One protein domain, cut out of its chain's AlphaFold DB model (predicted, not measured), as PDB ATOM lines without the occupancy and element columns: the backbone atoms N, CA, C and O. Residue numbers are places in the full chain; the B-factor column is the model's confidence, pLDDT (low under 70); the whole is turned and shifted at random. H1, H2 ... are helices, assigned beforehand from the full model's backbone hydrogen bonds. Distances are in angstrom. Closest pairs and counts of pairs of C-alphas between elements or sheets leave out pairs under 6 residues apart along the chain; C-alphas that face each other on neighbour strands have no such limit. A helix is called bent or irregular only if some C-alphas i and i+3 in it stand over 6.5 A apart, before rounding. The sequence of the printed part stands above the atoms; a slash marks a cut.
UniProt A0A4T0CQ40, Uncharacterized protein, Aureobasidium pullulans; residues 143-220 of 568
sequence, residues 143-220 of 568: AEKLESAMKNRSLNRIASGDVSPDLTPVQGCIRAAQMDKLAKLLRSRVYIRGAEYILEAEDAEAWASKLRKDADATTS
ATOM      1  N   ALA A 143      55.074 -36.215 -99.583       78.81
ATOM      2  CA  ALA A 143      55.409 -36.970 -98.379       78.81
ATOM      3  C   ALA A 143      54.421 -36.687 -97.236       78.81
ATOM      4  O   ALA A 143      53.917 -37.624 -96.623       78.81
ATOM      5  N   GLU A 144      54.067 -35.419 -97.016       84.44
ATOM      6  CA  GLU A 144      53.092 -35.011 -95.995       84.44
ATOM      7  C   GLU A 144      51.680 -35.507 -96.322       84.44
ATOM      8  O   GLU A 144      50.959 -35.967 -95.435       84.44
ATOM      9  N   LYS A 145      51.289 -35.472 -97.605       84.06
ATOM     10  CA  LYS A 145      50.015 -36.050 -98.070       84.06
ATOM     11  C   LYS A 145      49.945 -37.545 -97.773       84.06
ATOM     12  O   LYS A 145      48.933 -38.038 -97.284       84.06
ATOM     13  N   LEU A 146      51.036 -38.265 -98.029       78.50
ATOM     14  CA  LEU A 146      51.103 -39.697 -97.762       78.50
ATOM     15  C   LEU A 146      51.097 -40.007 -96.257       78.50
ATOM     16  O   LEU A 146      50.413 -40.936 -95.834       78.50
ATOM     17  N   GLU A 147      51.814 -39.229 -95.446       83.62
ATOM     18  CA  GLU A 147      51.832 -39.387 -93.989       83.62
ATOM     19  C   GLU A 147      50.447 -39.132 -93.375       83.62
ATOM     20  O   GLU A 147      49.981 -39.914 -92.545       83.62
ATOM     21  N   SER A 148      49.757 -38.078 -93.821       82.69
ATOM     22  CA  SER A 148      48.376 -37.776 -93.428       82.69
ATOM     23  C   SER A 148      47.426 -38.912 -93.813       82.69
ATOM     24  O   SER A 148      46.686 -39.425 -92.968       82.69
ATOM     25  N   ALA A 149      47.529 -39.401 -95.052       78.88
ATOM     26  CA  ALA A 149      46.726 -40.518 -95.536       78.88
ATOM     27  C   ALA A 149      46.946 -41.800 -94.715       78.88
ATOM     28  O   ALA A 149      45.990 -42.507 -94.404       78.88
ATOM     29  N   MET A 150      48.190 -42.069 -94.299       75.75
ATOM     30  CA  MET A 150      48.543 -43.193 -93.422       75.75
ATOM     31  C   MET A 150      48.084 -43.015 -91.969       75.75
ATOM     32  O   MET A 150      48.029 -43.998 -91.233       75.75
ATOM     33  N   LYS A 151      47.745 -41.802 -91.525       82.12
ATOM     34  CA  LYS A 151      47.124 -41.557 -90.211       82.12
ATOM     35  C   LYS A 151      45.597 -41.624 -90.276       82.12
ATOM     36  O   LYS A 151      44.950 -41.829 -89.246       82.12
ATOM     37  N   ASN A 152      45.006 -41.502 -91.465       77.69
ATOM     38  CA  ASN A 152      43.562 -41.559 -91.633       77.69
ATOM     39  C   ASN A 152      43.030 -42.998 -91.470       77.69
ATOM     40  O   ASN A 152      43.245 -43.887 -92.295       77.69
ATOM     41  N   ARG A 153      42.278 -43.218 -90.386       76.06
ATOM     42  CA  ARG A 153      41.723 -44.523 -90.003       76.06
ATOM     43  C   ARG A 153      40.725 -45.085 -91.025       76.06
ATOM     44  O   ARG A 153      40.617 -46.306 -91.131       76.06
ATOM     45  N   SER A 154      39.998 -44.233 -91.757       71.44
ATOM     46  CA  SER A 154      39.032 -44.660 -92.780       71.44
ATOM     47  C   SER A 154      39.758 -45.208 -94.013       71.44
ATOM     48  O   SER A 154      39.484 -46.331 -94.440       71.44
ATOM     49  N   LEU A 155      40.753 -44.464 -94.508       74.25
ATOM     50  CA  LEU A 155      41.604 -44.856 -95.630       74.25
ATOM     51  C   LEU A 155      42.404 -46.110 -95.286       74.25
ATOM     52  O   LEU A 155      42.376 -47.066 -96.054       74.25
ATOM     53  N   ASN A 156      42.997 -46.179 -94.091       75.19
ATOM     54  CA  ASN A 156      43.708 -47.370 -93.625       75.19
ATOM     55  C   ASN A 156      42.825 -48.620 -93.573       75.19
ATOM     56  O   ASN A 156      43.302 -49.709 -93.873       75.19
ATOM     57  N   ARG A 157      41.541 -48.496 -93.221       75.88
ATOM     58  CA  ARG A 157      40.627 -49.649 -93.196       75.88
ATOM     59  C   ARG A 157      40.359 -50.190 -94.604       75.88
ATOM     60  O   ARG A 157      40.326 -51.399 -94.790       75.88
ATOM     61  N   ILE A 158      40.197 -49.305 -95.587       69.25
ATOM     62  CA  ILE A 158      39.986 -49.677 -96.999       69.25
ATOM     63  C   ILE A 158      41.279 -50.252 -97.593       69.25
ATOM     64  O   ILE A 158      41.270 -51.251 -98.307       69.25
ATOM     65  N   ALA A 159      42.402 -49.640 -97.235       63.25
ATOM     66  CA  ALA A 159      43.752 -50.032 -97.594       63.25
ATOM     67  C   ALA A 159      44.176 -51.405 -97.064       63.25
ATOM     68  O   ALA A 159      44.864 -52.133 -97.774       63.25
ATOM     69  N   SER A 160      43.801 -51.734 -95.823       66.00
ATOM     70  CA  SER A 160      44.354 -52.859 -95.054       66.00
ATOM     71  C   SER A 160      43.415 -54.059 -94.952       66.00
ATOM     72  O   SER A 160      43.658 -54.893 -94.090       66.00
ATOM     73  N   GLY A 161      42.344 -54.133 -95.761       56.41
ATOM     74  CA  GLY A 161      41.291 -55.156 -95.632       56.41
ATOM     75  C   GLY A 161      41.829 -56.542 -95.241       56.41
ATOM     76  O   GLY A 161      42.810 -56.966 -95.846       56.41
ATOM     77  N   ASP A 162      41.185 -57.168 -94.243       48.84
ATOM     78  CA  ASP A 162      41.562 -58.261 -93.304       48.84
ATOM     79  C   ASP A 162      42.517 -59.419 -93.713       48.84
ATOM     80  O   ASP A 162      42.464 -60.495 -93.119       48.84
ATOM     81  N   VAL A 163      43.432 -59.282 -94.673       48.22
ATOM     82  CA  VAL A 163      44.292 -60.390 -95.119       48.22
ATOM     83  C   VAL A 163      45.683 -59.917 -95.555       48.22
ATOM     84  O   VAL A 163      45.795 -59.065 -96.431       48.22
ATOM     85  N   SER A 164      46.685 -60.577 -94.952       47.50
ATOM     86  CA  SER A 164      48.107 -60.796 -95.296       47.50
ATOM     87  C   SER A 164      48.979 -59.603 -95.756       47.50
ATOM     88  O   SER A 164      48.589 -58.868 -96.658       47.50
ATOM     89  N   PRO A 165      50.206 -59.437 -95.214       56.22
ATOM     90  CA  PRO A 165      51.125 -58.353 -95.589       56.22
ATOM     91  C   PRO A 165      51.683 -58.429 -97.024       56.22
ATOM     92  O   PRO A 165      52.227 -57.433 -97.495       56.22
ATOM     93  N   ASP A 166      51.502 -59.544 -97.737       60.69
ATOM     94  CA  ASP A 166      51.974 -59.719 -99.115       60.69
ATOM     95  C   ASP A 166      50.824 -59.550-100.115       60.69
ATOM     96  O   ASP A 166      50.094 -60.491-100.438       60.69
ATOM     97  N   LEU A 167      50.649 -58.321-100.603       63.97
ATOM     98  CA  LEU A 167      49.709 -58.029-101.681       63.97
ATOM     99  C   LEU A 167      50.256 -58.539-103.010       63.97
ATOM    100  O   LEU A 167      51.347 -58.159-103.429       63.97
ATOM    101  N   THR A 168      49.470 -59.345-103.724       76.56
ATOM    102  CA  THR A 168      49.812 -59.665-105.116       76.56
ATOM    103  C   THR A 168      49.663 -58.413-105.997       76.56
ATOM    104  O   THR A 168      48.808 -57.567-105.703       76.56
ATOM    105  N   PRO A 169      50.409 -58.289-107.114       73.38
ATOM    106  CA  PRO A 169      50.318 -57.126-108.009       73.38
ATOM    107  C   PRO A 169      48.877 -56.819-108.458       73.38
ATOM    108  O   PRO A 169      48.448 -55.667-108.512       73.38
ATOM    109  N   VAL A 170      48.075 -57.867-108.679       74.88
ATOM    110  CA  VAL A 170      46.653 -57.757-109.047       74.88
ATOM    111  C   VAL A 170      45.817 -57.140-107.917       74.88
ATOM    112  O   VAL A 170      44.968 -56.286-108.172       74.88
ATOM    113  N   GLN A 171      46.062 -57.525-106.661       75.44
ATOM    114  CA  GLN A 171      45.371 -56.950-105.501       75.44
ATOM    115  C   GLN A 171      45.771 -55.485-105.268       75.44
ATOM    116  O   GLN A 171      44.907 -54.673-104.928       75.44
ATOM    117  N   GLY A 172      47.038 -55.130-105.514       76.25
ATOM    118  CA  GLY A 172      47.522 -53.746-105.486       76.25
ATOM    119  C   GLY A 172      46.779 -52.847-106.481       76.25
ATOM    120  O   GLY A 172      46.243 -51.805-106.096       76.25
ATOM    121  N   CYS A 173      46.635 -53.296-107.732       76.31
ATOM    122  CA  CYS A 173      45.893 -52.573-108.773       76.31
ATOM    123  C   CYS A 173      44.401 -52.390-108.438       76.31
ATOM    124  O   CYS A 173      43.849 -51.305-108.637       76.31
ATOM    125  N   ILE A 174      43.743 -53.420-107.890       76.62
ATOM    126  CA  ILE A 174      42.327 -53.337-107.484       76.62
ATOM    127  C   ILE A 174      42.145 -52.319-106.351       76.62
ATOM    128  O   ILE A 174      41.242 -51.481-106.418       76.62
ATOM    129  N   ARG A 175      43.013 -52.347-105.331       76.81
ATOM    130  CA  ARG A 175      42.960 -51.389-104.214       76.81
ATOM    131  C   ARG A 175      43.257 -49.960-104.682       76.81
ATOM    132  O   ARG A 175      42.579 -49.032-104.246       76.81
ATOM    133  N   ALA A 176      44.186 -49.774-105.623       75.06
ATOM    134  CA  ALA A 176      44.463 -48.463-106.214       75.06
ATOM    135  C   ALA A 176      43.228 -47.893-106.931       75.06
ATOM    136  O   ALA A 176      42.844 -46.749-106.690       75.06
ATOM    137  N   ALA A 177      42.539 -48.717-107.728       77.88
ATOM    138  CA  ALA A 177      41.311 -48.315-108.412       77.88
ATOM    139  C   ALA A 177      40.159 -47.988-107.438       77.88
ATOM    140  O   ALA A 177      39.370 -47.070-107.687       77.88
ATOM    141  N   GLN A 178      40.059 -48.705-106.312       79.00
ATOM    142  CA  GLN A 178      39.096 -48.395-105.249       79.00
ATOM    143  C   GLN A 178      39.390 -47.041-104.589       79.00
ATOM    144  O   GLN A 178      38.463 -46.253-104.392       79.00
ATOM    145  N   MET A 179      40.663 -46.742-104.314       78.44
ATOM    146  CA  MET A 179      41.085 -45.453-103.757       78.44
ATOM    147  C   MET A 179      40.861 -44.293-104.732       78.44
ATOM    148  O   MET A 179      40.367 -43.247-104.321       78.44
ATOM    149  N   ASP A 180      41.089 -44.485-106.034       77.50
ATOM    150  CA  ASP A 180      40.750 -43.479-107.051       77.50
ATOM    151  C   ASP A 180      39.248 -43.198-107.119       77.50
ATOM    152  O   ASP A 180      38.809 -42.055-107.282       77.50
ATOM    153  N   LYS A 181      38.430 -44.252-107.016       79.00
ATOM    154  CA  LYS A 181      36.971 -44.120-107.005       79.00
ATOM    155  C   LYS A 181      36.506 -43.371-105.758       79.00
ATOM    156  O   LYS A 181      35.621 -42.520-105.864       79.00
ATOM    157  N   LEU A 182      37.120 -43.647-104.608       75.62
ATOM    158  CA  LEU A 182      36.875 -42.922-103.366       75.62
ATOM    159  C   LEU A 182      37.284 -41.452-103.495       75.62
ATOM    160  O   LEU A 182      36.469 -40.590-103.191       75.62
ATOM    161  N   ALA A 183      38.473 -41.151-104.017       74.81
ATOM    162  CA  ALA A 183      38.933 -39.780-104.235       74.81
ATOM    163  C   ALA A 183      37.974 -38.981-105.130       74.81
ATOM    164  O   ALA A 183      37.570 -37.873-104.780       74.81
ATOM    165  N   LYS A 184      37.526 -39.562-106.251       79.12
ATOM    166  CA  LYS A 184      36.522 -38.942-107.135       79.12
ATOM    167  C   LYS A 184      35.197 -38.690-106.414       79.12
ATOM    168  O   LYS A 184      34.596 -37.630-106.579       79.12
ATOM    169  N   LEU A 185      34.754 -39.642-105.594       76.56
ATOM    170  CA  LEU A 185      33.528 -39.518-104.810       76.56
ATOM    171  C   LEU A 185      33.661 -38.438-103.726       76.56
ATOM    172  O   LEU A 185      32.753 -37.622-103.578       76.56
ATOM    173  N   LEU A 186      34.792 -38.372-103.025       73.56
ATOM    174  CA  LEU A 186      35.077 -37.330-102.039       73.56
ATOM    175  C   LEU A 186      35.128 -35.950-102.705       73.56
ATOM    176  O   LEU A 186      34.432 -35.051-102.243       73.56
ATOM    177  N   ARG A 187      35.799 -35.799-103.858       71.94
ATOM    178  CA  ARG A 187      35.792 -34.550-104.652       71.94
ATOM    179  C   ARG A 187      34.392 -34.134-105.093       71.94
ATOM    180  O   ARG A 187      34.055 -32.961-105.006       71.94
ATOM    181  N   SER A 188      33.550 -35.079-105.508       69.44
ATOM    182  CA  SER A 188      32.150 -34.773-105.842       69.44
ATOM    183  C   SER A 188      31.333 -34.322-104.621       69.44
ATOM    184  O   SER A 188      30.382 -33.558-104.755       69.44
ATOM    185  N   ARG A 189      31.725 -34.756-103.413       67.75
ATOM    186  CA  ARG A 189      31.090 -34.380-102.140       67.75
ATOM    187  C   ARG A 189      31.627 -33.082-101.541       67.75
ATOM    188  O   ARG A 189      30.915 -32.493-100.729       67.75
ATOM    189  N   VAL A 190      32.797 -32.603-101.971       62.25
ATOM    190  CA  VAL A 190      33.320 -31.267-101.616       62.25
ATOM    191  C   VAL A 190      32.279 -30.188-101.928       62.25
ATOM    192  O   VAL A 190      32.057 -29.297-101.113       62.25
ATOM    193  N   TYR A 191      31.550 -30.332-103.040       54.94
ATOM    194  CA  TYR A 191      30.474 -29.416-103.430       54.94
ATOM    195  C   TYR A 191      29.296 -29.383-102.434       54.94
ATOM    196  O   TYR A 191      28.581 -28.393-102.325       54.94
ATOM    197  N   ILE A 192      29.090 -30.466-101.677       54.59
ATOM    198  CA  ILE A 192      27.902 -30.675-100.833       54.59
ATOM    199  C   ILE A 192      28.198 -30.421 -99.346       54.59
ATOM    200  O   ILE A 192      27.295 -30.047 -98.599       54.59
ATOM    201  N   ARG A 193      29.437 -30.640 -98.884       56.72
ATOM    202  CA  ARG A 193      29.792 -30.559 -97.452       56.72
ATOM    203  C   ARG A 193      31.069 -29.767 -97.140       56.72
ATOM    204  O   ARG A 193      31.528 -29.788 -96.002       56.72
ATOM    205  N   GLY A 194      31.625 -29.051 -98.114       60.91
ATOM    206  CA  GLY A 194      32.753 -28.146 -97.903       60.91
ATOM    207  C   GLY A 194      34.122 -28.836 -97.819       60.91
ATOM    208  O   GLY A 194      34.322 -29.966 -98.267       60.91
ATOM    209  N   ALA A 195      35.096 -28.107 -97.275       59.22
ATOM    210  CA  ALA A 195      36.525 -28.344 -97.476       59.22
ATOM    211  C   ALA A 195      37.169 -29.503 -96.699       59.22
ATOM    212  O   ALA A 195      38.282 -29.899 -97.038       59.22
ATOM    213  N   GLU A 196      36.491 -30.078 -95.702       61.78
ATOM    214  CA  GLU A 196      36.982 -31.272 -94.989       61.78
ATOM    215  C   GLU A 196      37.245 -32.436 -95.964       61.78
ATOM    216  O   GLU A 196      38.204 -33.191 -95.816       61.78
ATOM    217  N   TYR A 197      36.460 -32.505 -97.043       70.50
ATOM    218  CA  TYR A 197      36.588 -33.514 -98.093       70.50
ATOM    219  C   TYR A 197      37.735 -33.253 -99.076       70.50
ATOM    220  O   TYR A 197      38.105 -34.160 -99.821       70.50
ATOM    221  N   ILE A 198      38.310 -32.043 -99.103       72.69
ATOM    222  CA  ILE A 198      39.423 -31.711-100.005       72.69
ATOM    223  C   ILE A 198      40.693 -32.412 -99.529       72.69
ATOM    224  O   ILE A 198      41.342 -33.097-100.318       72.69
ATOM    225  N   LEU A 199      41.010 -32.304 -98.235       75.25
ATOM    226  CA  LEU A 199      42.190 -32.945 -97.654       75.25
ATOM    227  C   LEU A 199      42.081 -34.473 -97.722       75.25
ATOM    228  O   LEU A 199      43.038 -35.133 -98.114       75.25
ATOM    229  N   GLU A 200      40.900 -35.031 -97.434       78.81
ATOM    230  CA  GLU A 200      40.672 -36.481 -97.504       78.81
ATOM    231  C   GLU A 200      40.740 -37.017 -98.947       78.81
ATOM    232  O   GLU A 200      41.242 -38.119 -99.179       78.81
ATOM    233  N   ALA A 201      40.298 -36.234 -99.938       79.44
ATOM    234  CA  ALA A 201      40.442 -36.592-101.346       79.44
ATOM    235  C   ALA A 201      41.904 -36.552-101.824       79.44
ATOM    236  O   ALA A 201      42.322 -37.441-102.566       79.44
ATOM    237  N   GLU A 202      42.684 -35.545-101.412       82.50
ATOM    238  CA  GLU A 202      44.123 -35.486-101.705       82.50
ATOM    239  C   GLU A 202      44.883 -36.661-101.078       82.50
ATOM    240  O   GLU A 202      45.743 -37.265-101.722       82.50
ATOM    241  N   ASP A 203      44.540 -37.001 -99.838       82.69
ATOM    242  CA  ASP A 203      45.137 -38.107 -99.096       82.69
ATOM    243  C   ASP A 203      44.810 -39.457 -99.771       82.69
ATOM    244  O   ASP A 203      45.698 -40.294 -99.954       82.69
ATOM    245  N   ALA A 204      43.569 -39.650-100.239       78.25
ATOM    246  CA  ALA A 204      43.167 -40.838-100.997       78.25
ATOM    247  C   ALA A 204      43.923 -40.983-102.338       78.25
ATOM    248  O   ALA A 204      44.331 -42.089-102.696       78.25
ATOM    249  N   GLU A 205      44.167 -39.886-103.067       83.38
ATOM    250  CA  GLU A 205      44.953 -39.902-104.316       83.38
ATOM    251  C   GLU A 205      46.434 -40.196-104.083       83.38
ATOM    252  O   GLU A 205      47.060 -40.926-104.863       83.38
ATOM    253  N   ALA A 206      47.007 -39.650-103.008       82.81
ATOM    254  CA  ALA A 206      48.375 -39.958-102.610       82.81
ATOM    255  C   ALA A 206      48.523 -41.455-102.292       82.81
ATOM    256  O   ALA A 206      49.490 -42.088-102.728       82.81
ATOM    257  N   TRP A 207      47.528 -42.037-101.616       78.06
ATOM    258  CA  TRP A 207      47.486 -43.466-101.309       78.06
ATOM    259  C   TRP A 207      47.334 -44.335-102.563       78.06
ATOM    260  O   TRP A 207      48.092 -45.288-102.748       78.06
ATOM    261  N   ALA A 208      46.425 -43.970-103.474       78.50
ATOM    262  CA  ALA A 208      46.267 -44.647-104.762       78.50
ATOM    263  C   ALA A 208      47.571 -44.628-105.577       78.50
ATOM    264  O   ALA A 208      47.980 -45.642-106.139       78.50
ATOM    265  N   SER A 209      48.264 -43.485-105.590       83.31
ATOM    266  CA  SER A 209      49.539 -43.318-106.295       83.31
ATOM    267  C   SER A 209      50.650 -44.194-105.715       83.31
ATOM    268  O   SER A 209      51.461 -44.720-106.475       83.31
ATOM    269  N   LYS A 210      50.695 -44.367-104.387       85.12
ATOM    270  CA  LYS A 210      51.642 -45.279-103.733       85.12
ATOM    271  C   LYS A 210      51.368 -46.733-104.120       85.12
ATOM    272  O   LYS A 210      52.277 -47.405-104.586       85.12
ATOM    273  N   LEU A 211      50.114 -47.178-104.024       79.56
ATOM    274  CA  LEU A 211      49.735 -48.551-104.367       79.56
ATOM    275  C   LEU A 211      50.098 -48.943-105.804       79.56
ATOM    276  O   LEU A 211      50.510 -50.075-106.036       79.56
ATOM    277  N   ARG A 212      49.955 -48.022-106.767       82.25
ATOM    278  CA  ARG A 212      50.363 -48.278-108.158       82.25
ATOM    279  C   ARG A 212      51.873 -48.482-108.273       82.25
ATOM    280  O   ARG A 212      52.302 -49.441-108.897       82.25
ATOM    281  N   LYS A 213      52.667 -47.622-107.623       83.50
ATOM    282  CA  LYS A 213      54.134 -47.739-107.620       83.50
ATOM    283  C   LYS A 213      54.601 -49.047-106.984       83.50
ATOM    284  O   LYS A 213      55.505 -49.680-107.520       83.50
ATOM    285  N   ASP A 214      53.973 -49.447-105.880       79.44
ATOM    286  CA  ASP A 214      54.307 -50.690-105.182       79.44
ATOM    287  C   ASP A 214      53.963 -51.917-106.056       79.44
ATOM    288  O   ASP A 214      54.759 -52.850-106.151       79.44
ATOM    289  N   ALA A 215      52.832 -51.886-106.776       76.75
ATOM    290  CA  ALA A 215      52.454 -52.939-107.724       76.75
ATOM    291  C   ALA A 215      53.420 -53.030-108.926       76.75
ATOM    292  O   ALA A 215      53.867 -54.123-109.285       76.75
ATOM    293  N   ASP A 216      53.806 -51.895-109.512       75.25
ATOM    294  CA  ASP A 216      54.730 -51.854-110.653       75.25
ATOM    295  C   ASP A 216      56.141 -52.344-110.262       75.25
ATOM    296  O   ASP A 216      56.763 -53.107-111.006       75.25
ATOM    297  N   ALA A 217      56.625 -51.992-109.063       73.62
ATOM    298  CA  ALA A 217      57.929 -52.424-108.552       73.62
ATOM    299  C   ALA A 217      58.020 -53.952-108.384       73.62
ATOM    300  O   ALA A 217      58.996 -54.564-108.818       73.62
ATOM    301  N   THR A 218      56.969 -54.587-107.850       65.94
ATOM    302  CA  THR A 218      56.914 -56.057-107.707       65.94
ATOM    303  C   THR A 218      56.869 -56.814-109.036       65.94
ATOM    304  O   THR A 218      57.222 -57.989-109.089       65.94
ATOM    305  N   THR A 219      56.476 -56.150-110.126       63.34
ATOM    306  CA  THR A 219      56.417 -56.766-111.460       63.34
ATOM    307  C   THR A 219      57.786 -56.727-112.155       63.34
ATOM    308  O   THR A 219      58.121 -57.636-112.910       63.34
ATOM    309  N   SER A 220      58.620 -55.727-111.845       58.16
ATOM    310  CA  SER A 220      59.960 -55.567-112.429       58.16
ATOM    311  C   SER A 220      61.024 -56.494-111.826       58.16
ATOM    312  O   SER A 220      61.993 -56.810-112.513       58.16
TER     313      SER A 220
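Overview. This is residues 143 to 220 of the 568 residues of an uncharacterized protein of Aureobasidium pullulans (UniProt A0A4T0CQ40). A long helical hairpin, H3 and H4 side by side and running opposite ways, makes the length of the domain, and two short helices, H1 and H2, meet at a corner beside it, H1 standing across H4. H1 packs crosswise on H4, and the chain then turns a corner into H2, which sits near both long helices before a loop of residues 160 to 168 leads to H3. The printed part has 78 residues with four named helices, in the order H1, H2, H3, H4, and no named strand; the class is all helix. The whole is compact, with a radius of gyration of the C-alphas of 12.8 A, and elongated, spanning 40 by 24 by 19 A.

Arrangement. H3, residues 169 to 193, and H4, residues 196 to 220, form a helical hairpin. They touch with 46 pairs of C-alphas within 8 A, the closest being those of Ala 176 and Ala 208 at 4.5 A, at a shallow tilt of 14 degrees, opposite ways. H3 has a kink of 27 degrees near residue 187. H1, residues 143 to 151, touches residues 200 to 207 of H4 alone; the closest C-alphas are those of Ala 149 and Asp 203, 4.6 A apart, and the lines stand about perpendicular at 79 degrees. H1 and H3 are apart. H2, residues 153 to 159, and H1 only just touch, with 3 pairs of C-alphas within 8 A, and only at the corner by their link; the closest C-alphas, of Met 150 and Asn 156, are 6.4 A apart, and the lines are about perpendicular at 82 degrees. H2 is close to but not clearly touching H3, with the C-alphas of Ala 159 and Arg 175 closest at 6.8 A. H2 is also close to but not clearly touching H4, with the C-alphas of Leu 155 and Ala 204 closest at 6.9 A. Each O i to N i+4 pair is within hydrogen-bond range in H1 and H2, against 19 of 21 in H3 and 20 of 21 in H4.

Along the chain. H3 measures 35.2 A from C-alpha 169 at (50.318, -57.126, -108.009) to C-alpha 193. H4 measures 37.7 A and ends with C-alpha 220 at (59.960, -55.567, -112.429). H1 measures 12.5 A, beginning with C-alpha 143 at (55.409, -36.970, -98.379), and H2 measures 9.6 A. H3 and H4 are neither bent nor irregular, but only just: C-alphas 188 and 191 are 6.1 A apart, and so are C-alphas 196 and 199.

Size, cuts and confidence. The two C-alphas farthest apart, those of Ile 192 and Ser 220, are 42.2 A apart. The printed part has no cut. The links H1 to H2 and H3 to H4 are tight, the link H2 to H3 is short with 9 residues, and no link is long. The mean pLDDT of the printed part is 72.8; residues 158 to 167, 188 to 196 and 218 to 220 are under 70.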